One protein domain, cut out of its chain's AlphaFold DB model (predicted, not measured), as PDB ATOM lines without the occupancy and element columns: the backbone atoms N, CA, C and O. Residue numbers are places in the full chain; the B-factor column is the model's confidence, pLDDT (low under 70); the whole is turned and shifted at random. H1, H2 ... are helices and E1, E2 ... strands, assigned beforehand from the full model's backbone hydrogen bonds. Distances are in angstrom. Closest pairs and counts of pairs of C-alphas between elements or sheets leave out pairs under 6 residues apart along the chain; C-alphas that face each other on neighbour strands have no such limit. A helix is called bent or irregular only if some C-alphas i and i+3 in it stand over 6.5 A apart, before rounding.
ATOM      1  N   GLU A   4     -50.120  78.088   5.070       81.44
ATOM      2  CA  GLU A   4     -49.104  79.085   5.417       81.44
ATOM      3  C   GLU A   4     -47.717  78.450   5.564       81.44
ATOM      4  O   GLU A   4     -46.799  78.813   4.838       81.44
ATOM      5  N   ALA A   5     -47.596  77.380   6.357       88.12
ATOM      6  CA  ALA A   5     -46.330  76.674   6.548       88.12
ATOM      7  C   ALA A   5     -45.761  76.087   5.243       88.12
ATOM      8  O   ALA A   5     -44.546  75.982   5.075       88.12
ATOM      9  N   GLU A   6     -46.628  75.680   4.310       91.12
ATOM     10  CA  GLU A   6     -46.196  75.201   2.991       91.12
ATOM     11  C   GLU A   6     -45.651  76.341   2.122       91.12
ATOM     12  O   GLU A   6     -44.661  76.159   1.410       91.12
ATOM     13  N   VAL A   7     -46.270  77.519   2.197       92.19
ATOM     14  CA  VAL A   7     -45.835  78.710   1.465       92.19
ATOM     15  C   VAL A   7     -44.548  79.286   2.045       92.19
ATOM     16  O   VAL A   7     -43.652  79.634   1.274       92.19
ATOM     17  N   ASP A   8     -44.414  79.311   3.368       93.06
ATOM     18  CA  ASP A   8     -43.196  79.763   4.040       93.06
ATOM     19  C   ASP A   8     -42.010  78.884   3.644       93.06
ATOM     20  O   ASP A   8     -40.977  79.364   3.169       93.06
ATOM     21  N   ALA A   9     -42.203  77.561   3.717       96.06
ATOM     22  CA  ALA A   9     -41.202  76.596   3.289       96.06
ATOM     23  C   ALA A   9     -40.832  76.765   1.808       96.06
ATOM     24  O   ALA A   9     -39.661  76.606   1.452       96.06
ATOM     25  N   ALA A  10     -41.789  77.101   0.939       96.44
ATOM     26  CA  ALA A  10     -41.511  77.377  -0.467       96.44
ATOM     27  C   ALA A  10     -40.664  78.648  -0.654       96.44
ATOM     28  O   ALA A  10     -39.712  78.625  -1.439       96.44
ATOM     29  N   GLY A  11     -40.974  79.727   0.075       97.38
ATOM     30  CA  GLY A  11     -40.208  80.976   0.054       97.38
ATOM     31  C   GLY A  11     -38.765  80.766   0.505       97.38
ATOM     32  O   GLY A  11     -37.835  81.085  -0.242       97.38
ATOM     33  N   ALA A  12     -38.576  80.131   1.663       98.19
ATOM     34  CA  ALA A  12     -37.256  79.812   2.201       98.19
ATOM     35  C   ALA A  12     -36.473  78.877   1.265       98.19
ATOM     36  O   ALA A  12     -35.338  79.158   0.890       98.19
ATOM     37  N   THR A  13     -37.090  77.791   0.788       98.44
ATOM     38  CA  THR A  13     -36.416  76.843  -0.119       98.44
ATOM     39  C   THR A  13     -35.953  77.522  -1.406       98.44
ATOM     40  O   THR A  13     -34.826  77.292  -1.855       98.44
ATOM     41  N   LEU A  14     -36.789  78.386  -1.995       98.06
ATOM     42  CA  LEU A  14     -36.386  79.157  -3.165       98.06
ATOM     43  C   LEU A  14     -35.243  80.116  -2.823       98.06
ATOM     44  O   LEU A  14     -34.269  80.169  -3.572       98.06
ATOM     45  N   GLY A  15     -35.332  80.829  -1.698       97.81
ATOM     46  CA  GLY A  15     -34.294  81.748  -1.235       97.81
ATOM     47  C   GLY A  15     -32.932  81.076  -1.099       97.81
ATOM     48  O   GLY A  15     -31.951  81.547  -1.681       97.81
ATOM     49  N   ALA A  16     -32.885  79.921  -0.437       98.25
ATOM     50  CA  ALA A  16     -31.666  79.135  -0.278       98.25
ATOM     51  C   ALA A  16     -31.085  78.697  -1.633       98.25
ATOM     52  O   ALA A  16     -29.869  78.741  -1.837       98.25
ATOM     53  N   ALA A  17     -31.949  78.312  -2.580       97.75
ATOM     54  CA  ALA A  17     -31.542  77.867  -3.909       97.75
ATOM     55  C   ALA A  17     -31.000  79.007  -4.788       97.75
ATOM     56  O   ALA A  17     -30.013  78.814  -5.499       97.75
ATOM     57  N   VAL A  18     -31.619  80.194  -4.752       96.25
ATOM     58  CA  VAL A  18     -31.212  81.318  -5.612       96.25
ATOM     59  C   VAL A  18     -30.036  82.098  -5.042       96.25
ATOM     60  O   VAL A  18     -29.201  82.562  -5.812       96.25
ATOM     61  N   ARG A  19     -29.906  82.210  -3.715       96.19
ATOM     62  CA  ARG A  19     -28.849  82.985  -3.045       96.19
ATOM     63  C   ARG A  19     -27.434  82.790  -3.615       96.19
ATOM     64  O   ARG A  19     -26.772  83.801  -3.856       96.19
ATOM     65  N   PRO A  20     -26.925  81.563  -3.854       96.06
ATOM     66  CA  PRO A  20     -25.582  81.389  -4.415       96.06
ATOM     67  C   PRO A  20     -25.446  81.876  -5.868       96.06
ATOM     68  O   PRO A  20     -24.327  82.137  -6.311       96.06
ATOM     69  N   LEU A  21     -26.559  82.018  -6.592       96.19
ATOM     70  CA  LEU A  21     -26.621  82.407  -8.004       96.19
ATOM     71  C   LEU A  21     -26.767  83.923  -8.206       96.19
ATOM     72  O   LEU A  21     -26.553  84.414  -9.316       96.19
ATOM     73  N   LEU A  22     -27.140  84.672  -7.165       96.31
ATOM     74  CA  LEU A  22     -27.433  86.101  -7.268       96.31
ATOM     75  C   LEU A  22     -26.168  86.972  -7.200       96.31
ATOM     76  O   LEU A  22     -25.277  86.782  -6.367       96.31
ATOM     77  N   GLY A  23     -26.106  87.941  -8.108       94.75
ATOM     78  CA  GLY A  23     -25.158  89.048  -8.176       94.75
ATOM     79  C   GLY A  23     -25.511  90.146  -7.175       94.75
ATOM     80  O   GLY A  23     -25.700  89.863  -6.000       94.75
ATOM     81  N   GLN A  24     -25.550  91.410  -7.611       94.06
ATOM     82  CA  GLN A  24     -25.784  92.543  -6.698       94.06
ATOM     83  C   GLN A  24     -27.237  93.025  -6.682       94.06
ATOM     84  O   GLN A  24     -27.809  93.202  -5.612       94.06
ATOM     85  N   ARG A  25     -27.838  93.260  -7.850       96.81
ATOM     86  CA  ARG A  25     -29.175  93.852  -7.978       96.81
ATOM     87  C   ARG A  25     -29.858  93.356  -9.237       96.81
ATOM     88  O   ARG A  25     -29.161  93.021 -10.189       96.81
ATOM     89  N   GLY A  26     -31.182  93.397  -9.250       98.06
ATOM     90  CA  GLY A  26     -31.952  93.154 -10.461       98.06
ATOM     91  C   GLY A  26     -33.281  93.880 -10.454       98.06
ATOM     92  O   GLY A  26     -33.816  94.239  -9.399       98.06
ATOM     93  N   VAL A  27     -33.803  94.114 -11.651       98.50
ATOM     94  CA  VAL A  27     -35.099  94.746 -11.860       98.50
ATOM     95  C   VAL A  27     -35.909  93.969 -12.887       98.50
ATOM     96  O   VAL A  27     -35.405  93.519 -13.908       98.50
ATOM     97  N   GLY A  28     -37.198  93.827 -12.614       98.69
ATOM     98  CA  GLY A  28     -38.157  93.229 -13.524       98.69
ATOM     99  C   GLY A  28     -39.417  94.070 -13.582       98.69
ATOM    100  O   GLY A  28     -39.860  94.617 -12.574       98.69
ATOM    101  N   ILE A  29     -39.992  94.175 -14.774       98.75
ATOM    102  CA  ILE A  29     -41.291  94.803 -15.012       98.75
ATOM    103  C   ILE A  29     -42.110  93.809 -15.817       98.75
ATOM    104  O   ILE A  29     -41.621  93.270 -16.810       98.75
ATOM    105  N   ALA A  30     -43.339  93.555 -15.391       98.75
ATOM    106  CA  ALA A  30     -44.225  92.641 -16.084       98.75
ATOM    107  C   ALA A  30     -45.680  93.079 -15.955       98.75
ATOM    108  O   ALA A  30     -46.087  93.657 -14.947       98.75
ATOM    109  N   ALA A  31     -46.448  92.758 -16.991       98.44
ATOM    110  CA  ALA A  31     -47.889  92.925 -17.015       98.44
ATOM    111  C   ALA A  31     -48.604  91.567 -16.953       98.44
ATOM    112  O   ALA A  31     -48.068  90.529 -17.373       98.44
ATOM    113  N   ALA A  32     -49.833  91.596 -16.459       97.38
ATOM    114  CA  ALA A  32     -50.821  90.540 -16.596       97.38
ATOM    115  C   ALA A  32     -52.180  91.227 -16.751       97.38
ATOM    116  O   ALA A  32     -52.632  91.887 -15.823       97.38
ATOM    117  N   ASP A  33     -52.771  91.126 -17.940       97.44
ATOM    118  CA  ASP A  33     -53.990  91.845 -18.323       97.44
ATOM    119  C   ASP A  33     -53.947  93.337 -17.945       97.44
ATOM    120  O   ASP A  33     -53.075  94.052 -18.440       97.44
ATOM    121  N   GLU A  34     -54.859  93.829 -17.103       97.31
ATOM    122  CA  GLU A  34     -54.892  95.234 -16.679       97.31
ATOM    123  C   GLU A  34     -53.872  95.590 -15.589       97.31
ATOM    124  O   GLU A  34     -53.755  96.760 -15.222       97.31
ATOM    125  N   ALA A  35     -53.149  94.609 -15.045       97.00
ATOM    126  CA  ALA A  35     -52.163  94.835 -14.001       97.00
ATOM    127  C   ALA A  35     -50.751  95.025 -14.570       97.00
ATOM    128  O   ALA A  35     -50.273  94.234 -15.385       97.00
ATOM    129  N   LEU A  36     -50.033  96.028 -14.060       98.50
ATOM    130  CA  LEU A  36     -48.628  96.298 -14.367       98.50
ATOM    131  C   LEU A  36     -47.832  96.468 -13.074       98.50
ATOM    132  O   LEU A  36     -48.092  97.377 -12.281       98.50
ATOM    133  N   ALA A  37     -46.809  95.635 -12.892       98.44
ATOM    134  CA  ALA A  37     -45.960  95.650 -11.709       98.44
ATOM    135  C   ALA A  37     -44.467  95.705 -12.053       98.44
ATOM    136  O   ALA A  37     -44.007  95.198 -13.076       98.44
ATOM    137  N   MET A  38     -43.699  96.292 -11.141       98.75
ATOM    138  CA  MET A  38     -42.244  96.254 -11.094       98.75
ATOM    139  C   MET A  38     -41.789  95.618  -9.787       98.75
ATOM    140  O   MET A  38     -42.328  95.904  -8.716       98.75
ATOM    141  N   VAL A  39     -40.740  94.809  -9.880       98.75
ATOM    142  CA  VAL A  39     -39.983  94.316  -8.736       98.75
ATOM    143  C   VAL A  39     -38.533  94.741  -8.905       98.75
ATOM    144  O   VAL A  39     -37.917  94.483  -9.935       98.75
ATOM    145  N   ALA A  40     -37.992  95.403  -7.890       98.62
ATOM    146  CA  ALA A  40     -36.571  95.701  -7.783       98.62
ATOM    147  C   ALA A  40     -36.014  94.980  -6.558       98.62
ATOM    148  O   ALA A  40     -36.640  95.002  -5.497       98.62
ATOM    149  N   LEU A  41     -34.854  94.346  -6.699       98.00
ATOM    150  CA  LEU A  41     -34.204  93.627  -5.610       98.00
ATOM    151  C   LEU A  41     -32.709  93.927  -5.525       98.00
ATOM    152  O   LEU A  41     -32.062  94.245  -6.524       98.00
ATOM    153  N   GLU A  42     -32.167  93.797  -4.320       97.75
ATOM    154  CA  GLU A  42     -30.747  93.959  -4.012       97.75
ATOM    155  C   GLU A  42     -30.301  92.886  -3.013       97.75
ATOM    156  O   GLU A  42     -30.977  92.649  -2.009       97.75
ATOM    157  N   VAL A  43     -29.136  92.274  -3.254       96.69
ATOM    158  CA  VAL A  43     -28.453  91.382  -2.302       96.69
ATOM    159  C   VAL A  43     -27.741  92.235  -1.253       96.69
ATOM    160  O   VAL A  43     -26.528  92.433  -1.279       96.69
ATOM    161  N   SER A  44     -28.530  92.800  -0.343       93.62
ATOM    162  CA  SER A  44     -28.080  93.801   0.629       93.62
ATOM    163  C   SER A  44     -27.634  93.201   1.968       93.62
ATOM    164  O   SER A  44     -27.014  93.892   2.781       93.62
ATOM    165  N   GLY A  45     -27.994  91.940   2.243       94.25
ATOM    166  CA  GLY A  45     -27.876  91.333   3.573       94.25
ATOM    167  C   GLY A  45     -28.859  91.914   4.599       94.25
ATOM    168  O   GLY A  45     -28.726  91.647   5.791       94.25
ATOM    169  N   LYS A  46     -29.830  92.721   4.151       94.88
ATOM    170  CA  LYS A  46     -30.886  93.326   4.969       94.88
ATOM    171  C   LYS A  46     -32.245  92.867   4.440       94.88
ATOM    172  O   LYS A  46     -32.791  93.522   3.546       94.88
ATOM    173  N   PRO A  47     -32.783  91.761   4.979       96.69
ATOM    174  CA  PRO A  47     -34.110  91.284   4.625       96.69
ATOM    175  C   PRO A  47     -35.161  92.383   4.783       96.69
ATOM    176  O   PRO A  47     -35.322  92.954   5.864       96.69
ATOM    177  N   LEU A  48     -35.841  92.717   3.691       95.88
ATOM    178  CA  LEU A  48     -36.918  93.702   3.681       95.88
ATOM    179  C   LEU A  48     -37.834  93.453   2.486       95.88
ATOM    180  O   LEU A  48     -37.354  93.264   1.373       95.88
ATOM    181  N   VAL A  49     -39.145  93.564   2.698       95.81
ATOM    182  CA  VAL A  49     -40.139  93.627   1.620       95.81
ATOM    183  C   VAL A  49     -40.903  94.942   1.733       95.81
ATOM    184  O   VAL A  49     -41.580  95.193   2.728       95.81
ATOM    185  N   ALA A  50     -40.799  95.790   0.711       94.94
ATOM    186  CA  ALA A  50     -41.449  97.094   0.648       94.94
ATOM    187  C   ALA A  50     -42.392  97.179  -0.563       94.94
ATOM    188  O   ALA A  50     -41.950  97.362  -1.699       94.94
ATOM    189  N   SER A  51     -43.703  97.113  -0.323       93.38
ATOM    190  CA  SER A  51     -44.743  97.113  -1.362       93.38
ATOM    191  C   SER A  51     -45.669  98.328  -1.255       93.38
ATOM    192  O   SER A  51     -45.963  98.772  -0.147       93.38
ATOM    193  N   ASN A  52     -46.144  98.854  -2.390       91.50
ATOM    194  CA  ASN A  52     -47.303  99.762  -2.444       91.50
ATOM    195  C   ASN A  52     -48.611  99.038  -2.820       91.50
ATOM    196  O   ASN A  52     -49.673  99.646  -2.735       91.50
ATOM    197  N   ALA A  53     -48.535  97.778  -3.256       86.44
ATOM    198  CA  ALA A  53     -49.702  96.937  -3.474       86.44
ATOM    199  C   ALA A  53     -50.196  96.394  -2.134       86.44
ATOM    200  O   ALA A  53     -49.383  95.965  -1.306       86.44
ATOM    201  N   ASP A  54     -51.516  96.362  -1.951       77.31
ATOM    202  CA  ASP A  54     -52.139  95.701  -0.809       77.31
ATOM    203  C   ASP A  54     -52.127  94.179  -1.003       77.31
ATOM    204  O   ASP A  54     -53.096  93.555  -1.441       77.31
ATOM    205  N   LEU A  55     -50.988  93.585  -0.647       69.38
ATOM    206  CA  LEU A  55     -50.781  92.135  -0.617       69.38
ATOM    207  C   LEU A  55     -51.553  91.457   0.530       69.38
ATOM    208  O   LEU A  55     -51.482  90.238   0.666       69.38
ATOM    209  N   THR A  56     -52.254  92.249   1.348       61.31
ATOM    210  CA  THR A  56     -53.036  91.838   2.517       61.31
ATOM    211  C   THR A  56     -54.547  91.999   2.318       61.31
ATOM    212  O   THR A  56     -55.317  91.831   3.268       61.31
ATOM    213  N   SER A  57     -55.011  92.301   1.096       54.34
ATOM    214  CA  SER A  57     -56.431  92.567   0.852       54.34
ATOM    215  C   SER A  57     -57.288  91.293   0.839       54.34
ATOM    216  O   SER A  57     -57.244  90.424  -0.029       54.34
ATOM    217  N   THR A  58     -58.102  91.208   1.887       48.28
ATOM    218  CA  THR A  58     -59.050  90.154   2.249       48.28
ATOM    219  C   THR A  58     -60.247  90.211   1.311       48.28
ATOM    220  O   THR A  58     -61.046  91.135   1.451       48.28
ATOM    221  N   LYS A  59     -60.392  89.248   0.380       46.62
ATOM    222  CA  LYS A  59     -61.676  88.670  -0.114       46.62
ATOM    223  C   LYS A  59     -61.514  87.903  -1.440       46.62
ATOM    224  O   LYS A  59     -61.838  88.418  -2.498       46.62
ATOM    225  N   ALA A  60     -61.161  86.620  -1.354       35.88
ATOM    226  CA  ALA A  60     -61.770  85.555  -2.165       35.88
ATOM    227  C   ALA A  60     -61.303  84.179  -1.658       35.88
ATOM    228  O   ALA A  60     -60.204  83.725  -1.967       35.88
ATOM    229  N   GLY A  61     -62.161  83.507  -0.884       37.72
ATOM    230  CA  GLY A  61     -62.029  82.073  -0.605       37.72
ATOM    231  C   GLY A  61     -61.056  81.696   0.513       37.72
ATOM    232  O   GLY A  61     -60.057  81.047   0.248       37.72
ATOM    233  N   GLY A  62     -61.366  82.077   1.757       34.94
ATOM    234  CA  GLY A  62     -61.016  81.343   2.990       34.94
ATOM    235  C   GLY A  62     -59.546  81.075   3.351       34.94
ATOM    236  O   GLY A  62     -59.320  80.542   4.428       34.94
ATOM    237  N   LEU A  63     -58.571  81.413   2.505       42.62
ATOM    238  CA  LEU A  63     -57.176  80.970   2.648       42.62
ATOM    239  C   LEU A  63     -56.166  81.873   1.911       42.62
ATOM    240  O   LEU A  63     -55.117  81.417   1.471       42.62
ATOM    241  N   ARG A  64     -56.503  83.146   1.668       50.25
ATOM    242  CA  ARG A  64     -55.770  83.984   0.701       50.25
ATOM    243  C   ARG A  64     -55.613  85.426   1.158       50.25
ATOM    244  O   ARG A  64     -56.159  86.317   0.510       50.25
ATOM    245  N   THR A  65     -54.882  85.665   2.248       52.69
ATOM    246  CA  THR A  65     -54.610  87.066   2.610       52.69
ATOM    247  C   THR A  65     -53.232  87.424   3.154       52.69
ATOM    248  O   THR A  65     -52.986  88.579   3.473       52.69
ATOM    249  N   ASP A  66     -52.296  86.492   3.187       72.56
ATOM    250  CA  ASP A  66     -50.931  86.737   3.670       72.56
ATOM    251  C   ASP A  66     -49.879  85.929   2.909       72.56
ATOM    252  O   ASP A  66     -48.736  86.361   2.847       72.56
ATOM    253  N   LEU A  67     -50.260  84.832   2.252       85.06
ATOM    254  CA  LEU A  67     -49.347  83.897   1.589       85.06
ATOM    255  C   LEU A  67     -48.347  84.551   0.622       85.06
ATOM    256  O   LEU A  67     -47.163  84.240   0.660       85.06
ATOM    257  N   ALA A  68     -48.773  85.486  -0.233       88.38
ATOM    258  CA  ALA A  68     -47.839  86.161  -1.142       88.38
ATOM    259  C   ALA A  68     -46.833  87.040  -0.380       88.38
ATOM    260  O   ALA A  68     -45.655  87.089  -0.728       88.38
ATOM    261  N   ALA A  69     -47.286  87.720   0.675       88.94
ATOM    262  CA  ALA A  69     -46.415  88.518   1.523       88.94
ATOM    263  C   ALA A  69     -45.481  87.633   2.363       88.94
ATOM    264  O   ALA A  69     -44.310  87.974   2.494       88.94
ATOM    265  N   ALA A  70     -45.975  86.515   2.897       91.25
ATOM    266  CA  ALA A  70     -45.214  85.532   3.660       91.25
ATOM    267  C   ALA A  70     -44.120  84.899   2.791       91.25
ATOM    268  O   ALA A  70     -42.940  85.006   3.109       91.25
ATOM    269  N   PHE A  71     -44.481  84.430   1.592       95.12
ATOM    270  CA  PHE A  71     -43.532  83.937   0.594       95.12
ATOM    271  C   PHE A  71     -42.409  84.940   0.299       95.12
ATOM    272  O   PHE A  71     -41.234  84.579   0.297       95.12
ATOM    273  N   LEU A  72     -42.755  86.207   0.035       95.69
ATOM    274  CA  LEU A  72     -41.765  87.243  -0.274       95.69
ATOM    275  C   LEU A  72     -40.863  87.560   0.925       95.69
ATOM    276  O   LEU A  72     -39.691  87.869   0.717       95.69
ATOM    277  N   ARG A  73     -41.393  87.506   2.155       95.25
ATOM    278  CA  ARG A  73     -40.607  87.698   3.383       95.25
ATOM    279  C   ARG A  73     -39.617  86.560   3.565       95.25
ATOM    280  O   ARG A  73     -38.434  86.847   3.660       95.25
ATOM    281  N   GLU A  74     -40.067  85.313   3.496       97.62
ATOM    282  CA  GLU A  74     -39.200  84.136   3.635       97.62
ATOM    283  C   GLU A  74     -38.129  84.084   2.539       97.62
ATOM    284  O   GLU A  74     -36.952  83.843   2.808       97.62
ATOM    285  N   LEU A  75     -38.498  84.422   1.298       98.31
ATOM    286  CA  LEU A  75     -37.537  84.587   0.208       98.31
ATOM    287  C   LEU A  75     -36.492  85.668   0.532       98.31
ATOM    288  O   LEU A  75     -35.297  85.456   0.319       98.31
ATOM    289  N   ALA A  76     -36.927  86.833   1.019       98.00
ATOM    290  CA  ALA A  76     -36.038  87.939   1.363       98.00
ATOM    291  C   ALA A  76     -35.128  87.614   2.554       98.00
ATOM    292  O   ALA A  76     -33.952  87.984   2.541       98.00
ATOM    293  N   GLU A  77     -35.653  86.924   3.562       98.25
ATOM    294  CA  GLU A  77     -34.922  86.496   4.750       98.25
ATOM    295  C   GLU A  77     -33.838  85.486   4.395       98.25
ATOM    296  O   GLU A  77     -32.656  85.744   4.644       98.25
ATOM    297  N   GLU A  78     -34.202  84.400   3.718       98.31
ATOM    298  CA  GLU A  78     -33.265  83.318   3.424       98.31
ATOM    299  C   GLU A  78     -32.192  83.736   2.399       98.31
ATOM    300  O   GLU A  78     -31.003  83.416   2.545       98.31
ATOM    301  N   ALA A  79     -32.574  84.510   1.373       97.62
ATOM    302  CA  ALA A  79     -31.638  84.991   0.355       97.62
ATOM    303  C   ALA A  79     -30.888  86.281   0.743       97.62
ATOM    304  O   ALA A  79     -29.945  86.665   0.045       97.62
ATOM    305  N   GLY A  80     -31.252  86.937   1.850       97.44
ATOM    306  CA  GLY A  80     -30.641  88.197   2.287       97.44
ATOM    307  C   GLY A  80     -30.943  89.375   1.352       97.44
ATOM    308  O   GLY A  80     -30.046  90.172   1.056       97.44
ATOM    309  N   LEU A  81     -32.184  89.462   0.865       98.12
ATOM    310  CA  LEU A  81     -32.619  90.435  -0.137       98.12
ATOM    311  C   LEU A  81     -33.385  91.606   0.473       98.12
ATOM    312  O   LEU A  81     -34.246  91.444   1.333       98.12
ATOM    313  N   THR A  82     -33.163  92.790  -0.080       98.38
ATOM    314  CA  THR A  82     -34.143  93.874  -0.023       98.38
ATOM    315  C   THR A  82     -34.982  93.825  -1.297       98.38
ATOM    316  O   THR A  82     -34.428  93.916  -2.389       98.38
ATOM    317  N   ILE A  83     -36.302  93.678  -1.169       98.31
ATOM    318  CA  ILE A  83     -37.258  93.546  -2.276       98.31
ATOM    319  C   ILE A  83     -38.242  94.717  -2.240       98.31
ATOM    320  O   ILE A  83     -38.925  94.955  -1.244       98.31
ATOM    321  N   HIS A  84     -38.358  95.432  -3.353       98.00
ATOM    322  CA  HIS A  84     -39.357  96.471  -3.570       98.00
ATOM    323  C   HIS A  84     -40.363  96.021  -4.620       98.00
ATOM    324  O   HIS A  84     -39.986  95.720  -5.748       98.00
ATOM    325  N   VAL A  85     -41.646  96.052  -4.268       97.69
ATOM    326  CA  VAL A  85     -42.760  95.795  -5.189       97.69
ATOM    327  C   VAL A  85     -43.461  97.118  -5.488       97.69
ATOM    328  O   VAL A  85     -43.798  97.877  -4.573       97.69
ATOM    329  N   ARG A  86     -43.650  97.430  -6.769       97.62
ATOM    330  CA  ARG A  86     -44.381  98.609  -7.238       97.62
ATOM    331  C   ARG A  86     -45.458  98.196  -8.226       97.62
ATOM    332  O   ARG A  86     -45.145  97.841  -9.353       97.62
ATOM    333  N   LEU A  87     -46.712  98.254  -7.801       96.38
ATOM    334  CA  LEU A  87     -47.867  98.162  -8.686       96.38
ATOM    335  C   LEU A  87     -48.167  99.557  -9.240       96.38
ATOM    336  O   LEU A  87     -48.312 100.504  -8.461       96.38
ATOM    337  N   PHE A  88     -48.204  99.682 -10.563       97.06
ATOM    338  CA  PHE A  88     -48.547 100.929 -11.250       97.06
ATOM    339  C   PHE A  88     -50.051 101.024 -11.516       97.06
ATOM    340  O   PHE A  88     -50.638 102.083 -11.319       97.06
ATOM    341  N   GLU A  89     -50.654  99.909 -11.919       93.31
ATOM    342  CA  GLU A  89     -52.081  99.743 -12.206       93.31
ATOM    343  C   GLU A  89     -52.465  98.268 -12.016       93.31
ATOM    344  O   GLU A  89     -51.587  97.401 -12.042       93.31
ATOM    345  N   GLY A  90     -53.747  97.994 -11.771       90.81
ATOM    346  CA  GLY A  90     -54.286  96.651 -11.542       90.81
ATOM    347  C   GLY A  90     -55.386  96.649 -10.482       90.81
ATOM    348  O   GLY A  90     -55.213  97.237  -9.413       90.81
ATOM    349  N   GLU A  91     -56.505  95.987 -10.774       87.25
ATOM    350  CA  GLU A  91     -57.660  95.898  -9.868       87.25
ATOM    351  C   GLU A  91     -57.978  94.449  -9.491       87.25
ATOM    352  O   GLU A  91     -58.302  94.175  -8.332       87.25
ATOM    353  N   ASP A  92     -57.854  93.507 -10.435       88.94
ATOM    354  CA  ASP A  92     -58.074  92.097 -10.150       88.94
ATOM    355  C   ASP A  92     -56.883  91.498  -9.388       88.94
ATOM    356  O   ASP A  92     -55.720  91.594  -9.791       88.94
ATOM    357  N   SER A  93     -57.164  90.847  -8.259       87.12
ATOM    358  CA  SER A  93     -56.115  90.319  -7.383       87.12
ATOM    359  C   SER A  93     -55.286  89.207  -8.036       87.12
ATOM    360  O   SER A  93     -54.111  89.059  -7.704       87.12
ATOM    361  N   GLN A  94     -55.860  88.418  -8.951       89.94
ATOM    362  CA  GLN A  94     -55.122  87.383  -9.669       89.94
ATOM    363  C   GLN A  94     -54.148  88.016 -10.662       89.94
ATOM    364  O   GLN A  94     -52.979  87.631 -10.677       89.94
ATOM    365  N   HIS A  95     -54.597  89.008 -11.429       93.00
ATOM    366  CA  HIS A  95     -53.751  89.723 -12.382       93.00
ATOM    367  C   HIS A  95     -52.630  90.490 -11.669       93.00
ATOM    368  O   HIS A  95     -51.465  90.393 -12.053       93.00
ATOM    369  N   VAL A  96     -52.942  91.164 -10.556       93.38
ATOM    370  CA  VAL A  96     -51.945  91.840  -9.707       93.38
ATOM    371  C   VAL A  96     -50.880  90.861  -9.209       93.38
ATOM    372  O   VAL A  96     -49.685  91.129  -9.349       93.38
ATOM    373  N   LEU A  97     -51.285  89.714  -8.652       93.69
ATOM    374  CA  LEU A  97     -50.337  88.697  -8.186       93.69
ATOM    375  C   LEU A  97     -49.503  88.139  -9.343       93.69
ATOM    376  O   LEU A  97     -48.283  88.034  -9.221       93.69
ATOM    377  N   GLU A  98     -50.123  87.824 -10.477       95.81
ATOM    378  CA  GLU A  98     -49.423  87.302 -11.648       95.81
ATOM    379  C   GLU A  98     -48.376  88.292 -12.179       95.81
ATOM    380  O   GLU A  98     -47.232  87.901 -12.433       95.81
ATOM    381  N   ALA A  99     -48.719  89.580 -12.279       97.56
ATOM    382  CA  ALA A  99     -47.792  90.634 -12.679       97.56
ATOM    383  C   ALA A  99     -46.608  90.746 -11.703       97.56
ATOM    384  O   ALA A  99     -45.454  90.796 -12.138       97.56
ATOM    385  N   ILE A 100     -46.863  90.721 -10.388       97.31
ATOM    386  CA  ILE A 100     -45.812  90.793  -9.361       97.31
ATOM    387  C   ILE A 100     -44.860  89.596  -9.449       97.31
ATOM    388  O   ILE A 100     -43.645  89.786  -9.458       97.31
ATOM    389  N   PHE A 101     -45.376  88.368  -9.543       97.69
ATOM    390  CA  PHE A 101     -44.533  87.169  -9.595       97.69
ATOM    391  C   PHE A 101     -43.760  87.046 -10.915       97.69
ATOM    392  O   PHE A 101     -42.595  86.641 -10.902       97.69
ATOM    393  N   LYS A 102     -44.341  87.468 -12.047       98.50
ATOM    394  CA  LYS A 102     -43.604  87.595 -13.317       98.50
ATOM    395  C   LYS A 102     -42.466  88.612 -13.201       98.50
ATOM    396  O   LYS A 102     -41.339  88.318 -13.601       98.50
ATOM    397  N   ALA A 103     -42.741  89.782 -12.625       98.75
ATOM    398  CA  ALA A 103     -41.738  90.819 -12.411       98.75
ATOM    399  C   ALA A 103     -40.634  90.355 -11.443       98.75
ATOM    400  O   ALA A 103     -39.461  90.616 -11.696       98.75
ATOM    401  N   LEU A 104     -40.975  89.605 -10.388       98.56
ATOM    402  CA  LEU A 104     -40.004  88.985  -9.482       98.56
ATOM    403  C   LEU A 104     -39.086  88.003 -10.221       98.56
ATOM    404  O   LEU A 104     -37.871  88.063 -10.053       98.56
ATOM    405  N   GLY A 105     -39.647  87.126 -11.058       98.19
ATOM    406  CA  GLY A 105     -38.860  86.187 -11.862       98.19
ATOM    407  C   GLY A 105     -37.885  86.898 -12.804       98.19
ATOM    408  O   GLY A 105     -36.716  86.523 -12.879       98.19
ATOM    409  N   ALA A 106     -38.340  87.968 -13.463       98.56
ATOM    410  CA  ALA A 106     -37.484  88.813 -14.293       98.56
ATOM    411  C   ALA A 106     -36.374  89.497 -13.474       98.56
ATOM    412  O   ALA A 106     -35.220  89.469 -13.889       98.56
ATOM    413  N   ALA A 107     -36.689  90.034 -12.292       98.62
ATOM    414  CA  ALA A 107     -35.704  90.671 -11.417       98.62
ATOM    415  C   ALA A 107     -34.639  89.684 -10.910       98.62
ATOM    416  O   ALA A 107     -33.462  90.027 -10.843       98.62
ATOM    417  N   LEU A 108     -35.028  88.448 -10.577       97.81
ATOM    418  CA  LEU A 108     -34.093  87.390 -10.183       97.81
ATOM    419  C   LEU A 108     -33.193  86.961 -11.349       97.81
ATOM    420  O   LEU A 108     -32.006  86.715 -11.145       97.81
ATOM    421  N   ALA A 109     -33.747  86.885 -12.563       96.81
ATOM    422  CA  ALA A 109     -32.983  86.565 -13.764       96.81
ATOM    423  C   ALA A 109     -31.973  87.670 -14.115       96.81
ATOM    424  O   ALA A 109     -30.821  87.359 -14.407       96.81
ATOM    425  N   ASP A 110     -32.386  88.937 -14.031       97.69
ATOM    426  CA  ASP A 110     -31.528  90.115 -14.234       97.69
ATOM    427  C   ASP A 110     -30.412  90.198 -13.180       97.69
ATOM    428  O   ASP A 110     -29.267  90.511 -13.488       97.69
ATOM    429  N   ALA A 111     -30.716  89.826 -11.932       96.56
ATOM    430  CA  ALA A 111     -29.740  89.799 -10.848       96.56
ATOM    431  C   ALA A 111     -28.758  88.624 -10.905       96.56
ATOM    432  O   ALA A 111     -27.865  88.564 -10.060       96.56
ATOM    433  N   ARG A 112     -28.915  87.654 -11.811       94.62
ATOM    434  CA  ARG A 112     -28.080  86.444 -11.832       94.62
ATOM    435  C   ARG A 112     -26.618  86.795 -12.135       94.62
ATOM    436  O   ARG A 112     -26.337  87.621 -12.995       94.62
TER     437      ARG A 112
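What this domain is: This is residues 4 to 112 of the 115 residues of a protein of Actinobacteria bacterium (UniProt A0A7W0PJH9). A twisted four-stranded sheet is a wall with one bare face; H3 and H2 cover its other face, H3 over E1 and E2, H2 over E3. H1 packs on H2, away from the sheet. The printed part has 109 residues, in the order H1 E1 E2 E3 H2 E4 H3, class mixed, helices and strands; the mixed sheet runs E1, E2, E4, E3. It is compact, with a radius of gyration of the C-alphas of 13.1 A and spans of 36 by 29 by 18 A.

Where its parts are: Find C-alpha 25 at (-29.175, 93.852, -7.978), where E1, residues 25 to 32, begins its 23.5 A. E2 is 35 to 42, 23.6 A; E4 is 82 to 89, 22.5 A; E3 is 48 to 51. H3, 93 to 110, runs 25.5 A to C-alpha 110 at (-31.528, 90.115, -14.234). H2 is 67 to 79, 17.8 A; H1 is 4 to 21, 26.4 A, only just irregular: C-alphas 17 and 20 are 6.9 A apart.

How they stand to each other: Look first at the hairpin E1 and E2, antiparallel, with N 28 and O 39 at 2.9 A. E2 and E4 are antiparallel, N 38 and O 86 at 2.8 A; E4 and E3 are parallel, N 50 and O 83 at 2.8 A. E3, H2, E4 form a strand-helix-strand unit, parallel neighbour strands with a helix between, its crossover left-handed. H2 and H3 on the same face make two layers, helices on one face of a sheet, at heights of 9.0 A and 5.7 A. H1 and H2 touch, closest C-alphas Gly 15 and Ala 79, 4.5 A, at a shallow tilt of 34.7 degrees, only just short of steep, the same way. Every O i to N i+4 pair is within hydrogen-bond range in H2 and H3; in H1, 12 of 14.

The domain as a whole: The C-alphas farthest apart, Gly 23 and Gly 62, are 38.3 A apart. The printed part has no cut. The link E3 to H2 is long, and pLDDT is under 70 at residues 55 to 65.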